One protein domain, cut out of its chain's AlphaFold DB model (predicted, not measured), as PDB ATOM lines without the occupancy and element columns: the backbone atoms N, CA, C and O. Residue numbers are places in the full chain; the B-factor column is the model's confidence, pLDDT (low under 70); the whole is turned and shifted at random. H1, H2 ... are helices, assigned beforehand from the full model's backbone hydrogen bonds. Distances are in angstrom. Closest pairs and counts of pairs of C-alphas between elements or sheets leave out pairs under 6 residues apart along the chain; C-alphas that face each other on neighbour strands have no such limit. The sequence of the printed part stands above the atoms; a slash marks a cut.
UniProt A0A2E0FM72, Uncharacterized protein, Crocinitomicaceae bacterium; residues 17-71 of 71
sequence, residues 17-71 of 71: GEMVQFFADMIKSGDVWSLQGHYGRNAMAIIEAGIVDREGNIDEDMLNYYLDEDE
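What this domain is: This is residues 17 to 71 of the 71 residues of an uncharacterized protein of Crocinitomicaceae bacterium (UniProt A0A2E0FM72). The longest helix, H1, crosses H3 near the middle of both, with the short H2 at the corner where the chain turns from one to the other. H4 sits off at the opposite end of the model, near the beginning of H1, reached by a long link of residues 49 to 59. The printed part has 55 residues with four named helices, H1, H2, H3 and H4 in chain order, and no named strand; the class is all helix. It is compact, with a radius of gyration of the C-alphas of 10.9 A, yet elongated, spanning 33 by 20 by 18 A.

How they stand to each other: H1, residues 17 to 29, touches H3, residues 39 to 48, about perpendicular at 76 degrees; their closest C-alphas, those of Phe 23 and Ala 43, are 6.0 A apart. H2, residues 31 to 34, touches H3, the closest C-alphas being those of Val 32 and Gly 40, 5.4 A apart. H1 and H2 only just touch, only at the corner, with 3 pairs of C-alphas within 8 A; H1 does so with residues 23 to 27 alone, and Met 26 and Val 32 have the closest C-alphas, 5.2 A apart. H4, residues 60 to 69, is close to H1 but not clearly touching: the closest C-alphas, those of Gly 17 and Leu 63, are 7.3 A apart. These two run opposite ways at a shallow tilt of 33 degrees, only just short of steep. H4 is apart from H2 and H3. In H1, H3 and H4 every O i to N i+4 pair is within hydrogen-bond range; H2 is too short for such a pair.

Where its parts are: H1 measures 18.6 A from C-alpha 17 at (48.273, 28.270, 4.409) to C-alpha 29. H3 measures 14.2 A, and H4 14.3 A, ending with C-alpha 69 at (46.262, 16.923, -0.383). H2 has four residues.

The domain as a whole: The C-alphas farthest apart, those of Ser 34 and Glu 71, are 33.9 A apart. The printed part has no cut. H3 to H4 is a long link; the other two are tight. Mean pLDDT of the printed part is 93.2, with residues 70 to 71 under 70.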
ATOM      1  N   GLY A  17      48.932  27.605   3.278       94.00
ATOM      2  CA  GLY A  17      48.273  28.270   4.409       94.00
ATOM      3  C   GLY A  17      48.695  29.735   4.576       94.00
ATOM      4  O   GLY A  17      47.854  30.608   4.783       94.00
ATOM      5  N   GLU A  18      49.989  30.031   4.412       94.69
ATOM      6  CA  GLU A  18      50.499  31.407   4.457       94.69
ATOM      7  C   GLU A  18      49.953  32.248   3.297       94.69
ATOM      8  O   GLU A  18      49.566  33.401   3.497       94.69
ATOM      9  N   MET A  19      49.882  31.665   2.098       95.31
ATOM     10  CA  MET A  19      49.332  32.320   0.914       95.31
ATOM     11  C   MET A  19      47.845  32.643   1.097       95.31
ATOM     12  O   MET A  19      47.419  33.763   0.811       95.31
ATOM     13  N   VAL A  20      47.055  31.697   1.608       96.44
ATOM     14  CA  VAL A  20      45.620  31.889   1.861       96.44
ATOM     15  C   VAL A  20      45.395  32.989   2.893       96.44
ATOM     16  O   VAL A  20      44.599  33.895   2.646       96.44
ATOM     17  N   GLN A  21      46.146  32.978   3.996       96.62
ATOM     18  CA  GLN A  21      46.067  34.037   5.001       96.62
ATOM     19  C   GLN A  21      46.440  35.407   4.415       96.62
ATOM     20  O   GLN A  21      45.746  36.397   4.651       96.62
ATOM     21  N   PHE A  22      47.499  35.463   3.605       96.44
ATOM     22  CA  PHE A  22      47.924  36.686   2.932       96.44
ATOM     23  C   PHE A  22      46.822  37.263   2.029       96.44
ATOM     24  O   PHE A  22      46.522  38.457   2.111       96.44
ATOM     25  N   PHE A  23      46.177  36.431   1.206       97.00
ATOM     26  CA  PHE A  23      45.082  36.883   0.347       97.00
ATOM     27  C   PHE A  23      43.826  37.252   1.136       97.00
ATOM     28  O   PHE A  23      43.206  38.266   0.812       97.00
ATOM     29  N   ALA A  24      43.476  36.507   2.186       97.62
ATOM     30  CA  ALA A  24      42.351  36.827   3.061       97.62
ATOM     31  C   ALA A  24      42.498  38.225   3.687       97.62
ATOM     32  O   ALA A  24      41.559  39.026   3.653       97.62
ATOM     33  N   ASP A  25      43.696  38.562   4.171       96.31
ATOM     34  CA  ASP A  25      43.989  39.882   4.734       96.31
ATOM     35  C   ASP A  25      43.878  40.998   3.685       96.31
ATOM     36  O   ASP A  25      43.353  42.077   3.975       96.31
ATOM     37  N   MET A  26      44.335  40.752   2.451       95.69
ATOM     38  CA  MET A  26      44.227  41.737   1.369       95.69
ATOM     39  C   MET A  26      42.808  41.881   0.801       95.69
ATOM     40  O   MET A  26      42.467  42.948   0.286       95.69
ATOM     41  N   ILE A  27      41.983  40.833   0.872       96.75
ATOM     42  CA  ILE A  27      40.554  40.897   0.541       96.75
ATOM     43  C   ILE A  27      39.834  41.740   1.598       96.75
ATOM     44  O   ILE A  27      39.125  42.678   1.232       96.75
ATOM     45  N   LYS A  28      40.092  41.480   2.890       96.69
ATOM     46  CA  LYS A  28      39.547  42.247   4.026       96.69
ATOM     47  C   LYS A  28      39.852  43.738   3.940       96.69
ATOM     48  O   LYS A  28      38.978  44.562   4.200       96.69
ATOM     49  N   SER A  29      41.088  44.104   3.593       94.75
ATOM     50  CA  SER A  29      41.472  45.513   3.442       94.75
ATOM     51  C   SER A  29      41.017  46.133   2.117       94.75
ATOM     52  O   SER A  29      40.993  47.356   1.991       94.75
ATOM     53  N   GLY A  30      40.664  45.307   1.128       94.12
ATOM     54  CA  GLY A  30      40.364  45.721  -0.242       94.12
ATOM     55  C   GLY A  30      41.602  46.029  -1.092       94.12
ATOM     56  O   GLY A  30      41.460  46.345  -2.276       94.12
ATOM     57  N   ASP A  31      42.812  45.902  -0.534       93.12
ATOM     58  CA  ASP A  31      44.056  46.238  -1.229       93.12
ATOM     59  C   ASP A  31      44.229  45.405  -2.511       93.12
ATOM     60  O   ASP A  31      44.707  45.911  -3.532       93.12
ATOM     61  N   VAL A  32      43.780  44.142  -2.491       94.75
ATOM     62  CA  VAL A  32      43.934  43.191  -3.605       94.75
ATOM     63  C   VAL A  32      43.270  43.638  -4.907       94.75
ATOM     64  O   VAL A  32      43.709  43.253  -5.989       94.75
ATOM     65  N   TRP A  33      42.252  44.494  -4.813       93.88
ATOM     66  CA  TRP A  33      41.512  45.023  -5.961       93.88
ATOM     67  C   TRP A  33      42.157  46.273  -6.562       93.88
ATOM     68  O   TRP A  33      41.861  46.644  -7.696       93.88
ATOM     69  N   SER A  34      43.038  46.923  -5.801       91.12
ATOM     70  CA  SER A  34      43.809  48.086  -6.247       91.12
ATOM     71  C   SER A  34      45.165  47.700  -6.844       91.12
ATOM     72  O   SER A  34      45.723  48.448  -7.652       91.12
ATOM     73  N   LEU A  35      45.685  46.523  -6.480       87.25
ATOM     74  CA  LEU A  35      46.943  46.011  -7.005       87.25
ATOM     75  C   LEU A  35      46.804  45.567  -8.464       87.25
ATOM     76  O   LEU A  35      45.891  44.837  -8.852       87.25
ATOM     77  N   GLN A  36      47.765  45.987  -9.282       83.69
ATOM     78  CA  GLN A  36      47.866  45.567 -10.675       83.69
ATOM     79  C   GLN A  36      48.474  44.160 -10.786       83.69
ATOM     80  O   GLN A  36      49.133  43.666  -9.875       83.69
ATOM     81  N   GLY A  37      48.288  43.509 -11.936       84.06
ATOM     82  CA  GLY A  37      48.918  42.219 -12.222       84.06
ATOM     83  C   GLY A  37      48.024  41.025 -11.899       84.06
ATOM     84  O   GLY A  37      46.930  40.911 -12.453       84.06
ATOM     85  N   HIS A  38      48.528  40.076 -11.111       89.06
ATOM     86  CA  HIS A  38      47.910  38.762 -10.898       89.06
ATOM     87  C   HIS A  38      47.191  38.612  -9.547       89.06
ATOM     88  O   HIS A  38      46.357  37.721  -9.411       89.06
ATOM     89  N   TYR A  39      47.413  39.534  -8.606       94.12
ATOM     90  CA  TYR A  39      46.819  39.534  -7.267       94.12
ATOM     91  C   TYR A  39      45.293  39.388  -7.263       94.12
ATOM     92  O   TYR A  39      44.770  38.454  -6.665       94.12
ATOM     93  N   GLY A  40      44.574  40.248  -7.993       94.31
ATOM     94  CA  GLY A  40      43.111  40.177  -8.064       94.31
ATOM     95  C   GLY A  40      42.584  38.869  -8.667       94.31
ATOM     96  O   GLY A  40      41.548  38.368  -8.239       94.31
ATOM     97  N   ARG A  41      43.306  38.274  -9.630       94.94
ATOM     98  CA  ARG A  41      42.915  36.983 -10.222       94.94
ATOM     99  C   ARG A  41      43.108  35.833  -9.242       94.94
ATOM    100  O   ARG A  41      42.253  34.963  -9.179       94.94
ATOM    101  N   ASN A  42      44.188  35.855  -8.467       95.25
ATOM    102  CA  ASN A  42      44.438  34.826  -7.464       95.25
ATOM    103  C   ASN A  42      43.493  34.937  -6.274       95.25
ATOM    104  O   ASN A  42      42.952  33.923  -5.853       95.25
ATOM    105  N   ALA A  43      43.189  36.152  -5.811       96.50
ATOM    106  CA  ALA A  43      42.116  36.344  -4.840       96.50
ATOM    107  C   ALA A  43      40.788  35.778  -5.351       96.50
ATOM    108  O   ALA A  43      40.113  35.062  -4.621       96.50
ATOM    109  N   MET A  44      40.437  36.036  -6.617       96.50
ATOM    110  CA  MET A  44      39.222  35.470  -7.201       96.50
ATOM    111  C   MET A  44      39.268  33.939  -7.263       96.50
ATOM    112  O   MET A  44      38.283  33.309  -6.909       96.50
ATOM    113  N   ALA A  45      40.397  33.339  -7.645       95.69
ATOM    114  CA  ALA A  45      40.535  31.884  -7.703       95.69
ATOM    115  C   ALA A  45      40.346  31.226  -6.326       95.69
ATOM    116  O   ALA A  45      39.642  30.228  -6.213       95.69
ATOM    117  N   ILE A  46      40.918  31.816  -5.271       95.69
ATOM    118  CA  ILE A  46      40.762  31.328  -3.892       95.69
ATOM    119  C   ILE A  46      39.305  31.494  -3.421       95.69
ATOM    120  O   ILE A  46      38.776  30.616  -2.740       95.69
ATOM    121  N   ILE A  47      38.632  32.576  -3.837       97.31
ATOM    122  CA  ILE A  47      37.202  32.788  -3.565       97.31
ATOM    123  C   ILE A  47      36.327  31.767  -4.297       97.31
ATOM    124  O   ILE A  47      35.378  31.233  -3.727       97.31
ATOM    125  N   GLU A  48      36.630  31.477  -5.560       96.75
ATOM    126  CA  GLU A  48      35.906  30.487  -6.365       96.75
ATOM    127  C   GLU A  48      36.110  29.060  -5.853       96.75
ATOM    128  O   GLU A  48      35.189  28.250  -5.939       96.75
ATOM    129  N   ALA A  49      37.279  28.770  -5.275       95.00
ATOM    130  CA  ALA A  49      37.562  27.508  -4.598       95.00
ATOM    131  C   ALA A  49      36.815  27.355  -3.260       95.00
ATOM    132  O   ALA A  49      36.777  26.258  -2.714       95.00
ATOM    133  N   GLY A  50      36.222  28.428  -2.723       96.56
ATOM    134  CA  GLY A  50      35.508  28.404  -1.443       96.56
ATOM    135  C   GLY A  50      36.414  28.395  -0.210       96.56
ATOM    136  O   GLY A  50      35.911  28.265   0.896       96.56
ATOM    137  N   ILE A  51      37.729  28.566  -0.381       97.31
ATOM    138  CA  ILE A  51      38.697  28.614   0.728       97.31
ATOM    139  C   ILE A  51      38.570  29.941   1.493       97.31
ATOM    140  O   ILE A  51      38.797  30.003   2.698       97.31
ATOM    141  N   VAL A  52      38.222  31.021   0.787       98.06
ATOM    142  CA  VAL A  52      38.029  32.359   1.360       98.06
ATOM    143  C   VAL A  52      36.753  32.976   0.793       98.06
ATOM    144  O   VAL A  52      36.474  32.836  -0.390       98.06
ATOM    145  N   ASP A  53      35.972  33.691   1.597       97.81
ATOM    146  CA  ASP A  53      34.800  34.415   1.097       97.81
ATOM    147  C   ASP A  53      35.137  35.833   0.584       97.81
ATOM    148  O   ASP A  53      36.267  36.321   0.643       97.81
ATOM    149  N   ARG A  54      34.128  36.545   0.067       96.62
ATOM    150  CA  ARG A  54      34.310  37.921  -0.439       96.62
ATOM    151  C   ARG A  54      34.602  38.958   0.649       96.62
ATOM    152  O   ARG A  54      34.985  40.074   0.307       96.62
ATOM    153  N   GLU A  55      34.408  38.615   1.916       97.38
ATOM    154  CA  GLU A  55      34.742  39.450   3.071       97.38
ATOM    155  C   GLU A  55      36.136  39.106   3.631       97.38
ATOM    156  O   GLU A  55      36.615  39.772   4.546       97.38
ATOM    157  N   GLY A  56      36.812  38.105   3.054       97.00
ATOM    158  CA  GLY A  56      38.130  37.626   3.454       97.00
ATOM    159  C   GLY A  56      38.102  36.739   4.701       97.00
ATOM    160  O   GLY A  56      39.097  36.669   5.434       97.00
ATOM    161  N   ASN A  57      36.975  36.089   4.995       98.12
ATOM    162  CA  ASN A  57      36.900  35.034   6.005       98.12
ATOM    163  C   ASN A  57      37.378  33.714   5.402       98.12
ATOM    164  O   ASN A  57      37.022  33.394   4.272       98.12
ATOM    165  N   ILE A  58      38.192  32.976   6.153       98.19
ATOM    166  CA  ILE A  58      38.748  31.691   5.723       98.19
ATOM    167  C   ILE A  58      37.785  30.585   6.149       98.19
ATOM    168  O   ILE A  58      37.346  30.561   7.300       98.19
ATOM    169  N   ASP A  59      37.483  29.678   5.228       97.75
ATOM    170  CA  ASP A  59      36.852  28.399   5.530       97.75
ATOM    171  C   ASP A  59      37.963  27.406   5.910       97.75
ATOM    172  O   ASP A  59      38.722  26.933   5.061       97.75
ATOM    173  N   GLU A  60      38.121  27.165   7.214       95.81
ATOM    174  CA  GLU A  60      39.181  26.298   7.745       95.81
ATOM    175  C   GLU A  60      39.019  24.843   7.290       95.81
ATOM    176  O   GLU A  60      40.023  24.172   7.055       95.81
ATOM    177  N   ASP A  61      37.786  24.361   7.113       96.38
ATOM    178  CA  ASP A  61      37.530  22.996   6.649       96.38
ATOM    179  C   ASP A  61      38.007  22.836   5.200       96.38
ATOM    180  O   ASP A  61      38.710  21.877   4.871       96.38
ATOM    181  N   MET A  62      37.695  23.816   4.344       96.00
ATOM    182  CA  MET A  62      38.189  23.850   2.966       96.00
ATOM    183  C   MET A  62      39.707  24.021   2.900       96.00
ATOM    184  O   MET A  62      40.356  23.371   2.086       96.00
ATOM    185  N   LEU A  63      40.298  24.871   3.742       95.31
ATOM    186  CA  LEU A  63      41.751  25.049   3.770       95.31
ATOM    187  C   LEU A  63      42.469  23.755   4.170       95.31
ATOM    188  O   LEU A  63      43.426  23.362   3.506       95.31
ATOM    189  N   ASN A  64      41.994  23.085   5.220       94.88
ATOM    190  CA  ASN A  64      42.570  21.822   5.676       94.88
ATOM    191  C   ASN A  64      42.436  20.727   4.611       94.88
ATOM    192  O   ASN A  64      43.399  20.006   4.381       94.88
ATOM    193  N   TYR A  65      41.305  20.666   3.894       93.75
ATOM    194  CA  TYR A  65      41.131  19.742   2.768       93.75
ATOM    195  C   TYR A  65      42.267  19.854   1.738       93.75
ATOM    196  O   TYR A  65      42.782  18.836   1.287       93.75
ATOM    197  N   TYR A  66      42.685  21.074   1.384       90.38
ATOM    198  CA  TYR A  66      43.783  21.274   0.433       90.38
ATOM    199  C   TYR A  66      45.172  21.072   1.047       90.38
ATOM    200  O   TYR A  66      46.059  20.573   0.363       90.38
ATOM    201  N   LEU A  67      45.372  21.437   2.318       90.50
ATOM    202  CA  LEU A  67      46.644  21.198   3.009       90.50
ATOM    203  C   LEU A  67      46.951  19.702   3.137       90.50
ATOM    204  O   LEU A  67      48.103  19.312   2.979       90.50
ATOM    205  N   ASP A  68      45.923  18.886   3.370       89.12
ATOM    206  CA  ASP A  68      46.043  17.431   3.468       89.12
ATOM    207  C   ASP A  68      46.280  16.759   2.095       89.12
ATOM    208  O   ASP A  68      46.760  15.629   2.046       89.12
ATOM    209  N   GLU A  69      45.954  17.420   0.972       77.56
ATOM    210  CA  GLU A  69      46.262  16.923  -0.383       77.56
ATOM    211  C   GLU A  69      47.691  17.261  -0.853       77.56
ATOM    212  O   GLU A  69      48.189  16.622  -1.783       77.56
ATOM    213  N   ASP A  70      48.348  18.246  -0.230       64.56
ATOM    214  CA  ASP A  70      49.716  18.685  -0.552       64.56
ATOM    215  C   ASP A  70      50.816  17.892   0.209       64.56
ATOM    216  O   ASP A  70      52.008  18.146  -0.006       64.56
ATOM    217  N   GLU A  71      50.445  16.936   1.078       57.72
ATOM    218  CA  GLU A  71      51.344  16.067   1.877       57.72
ATOM    219  C   GLU A  71      51.591  14.680   1.237       57.72
ATOM    220  O   GLU A  71      52.772  14.247   1.196       57.72
TER     221      GLU A  71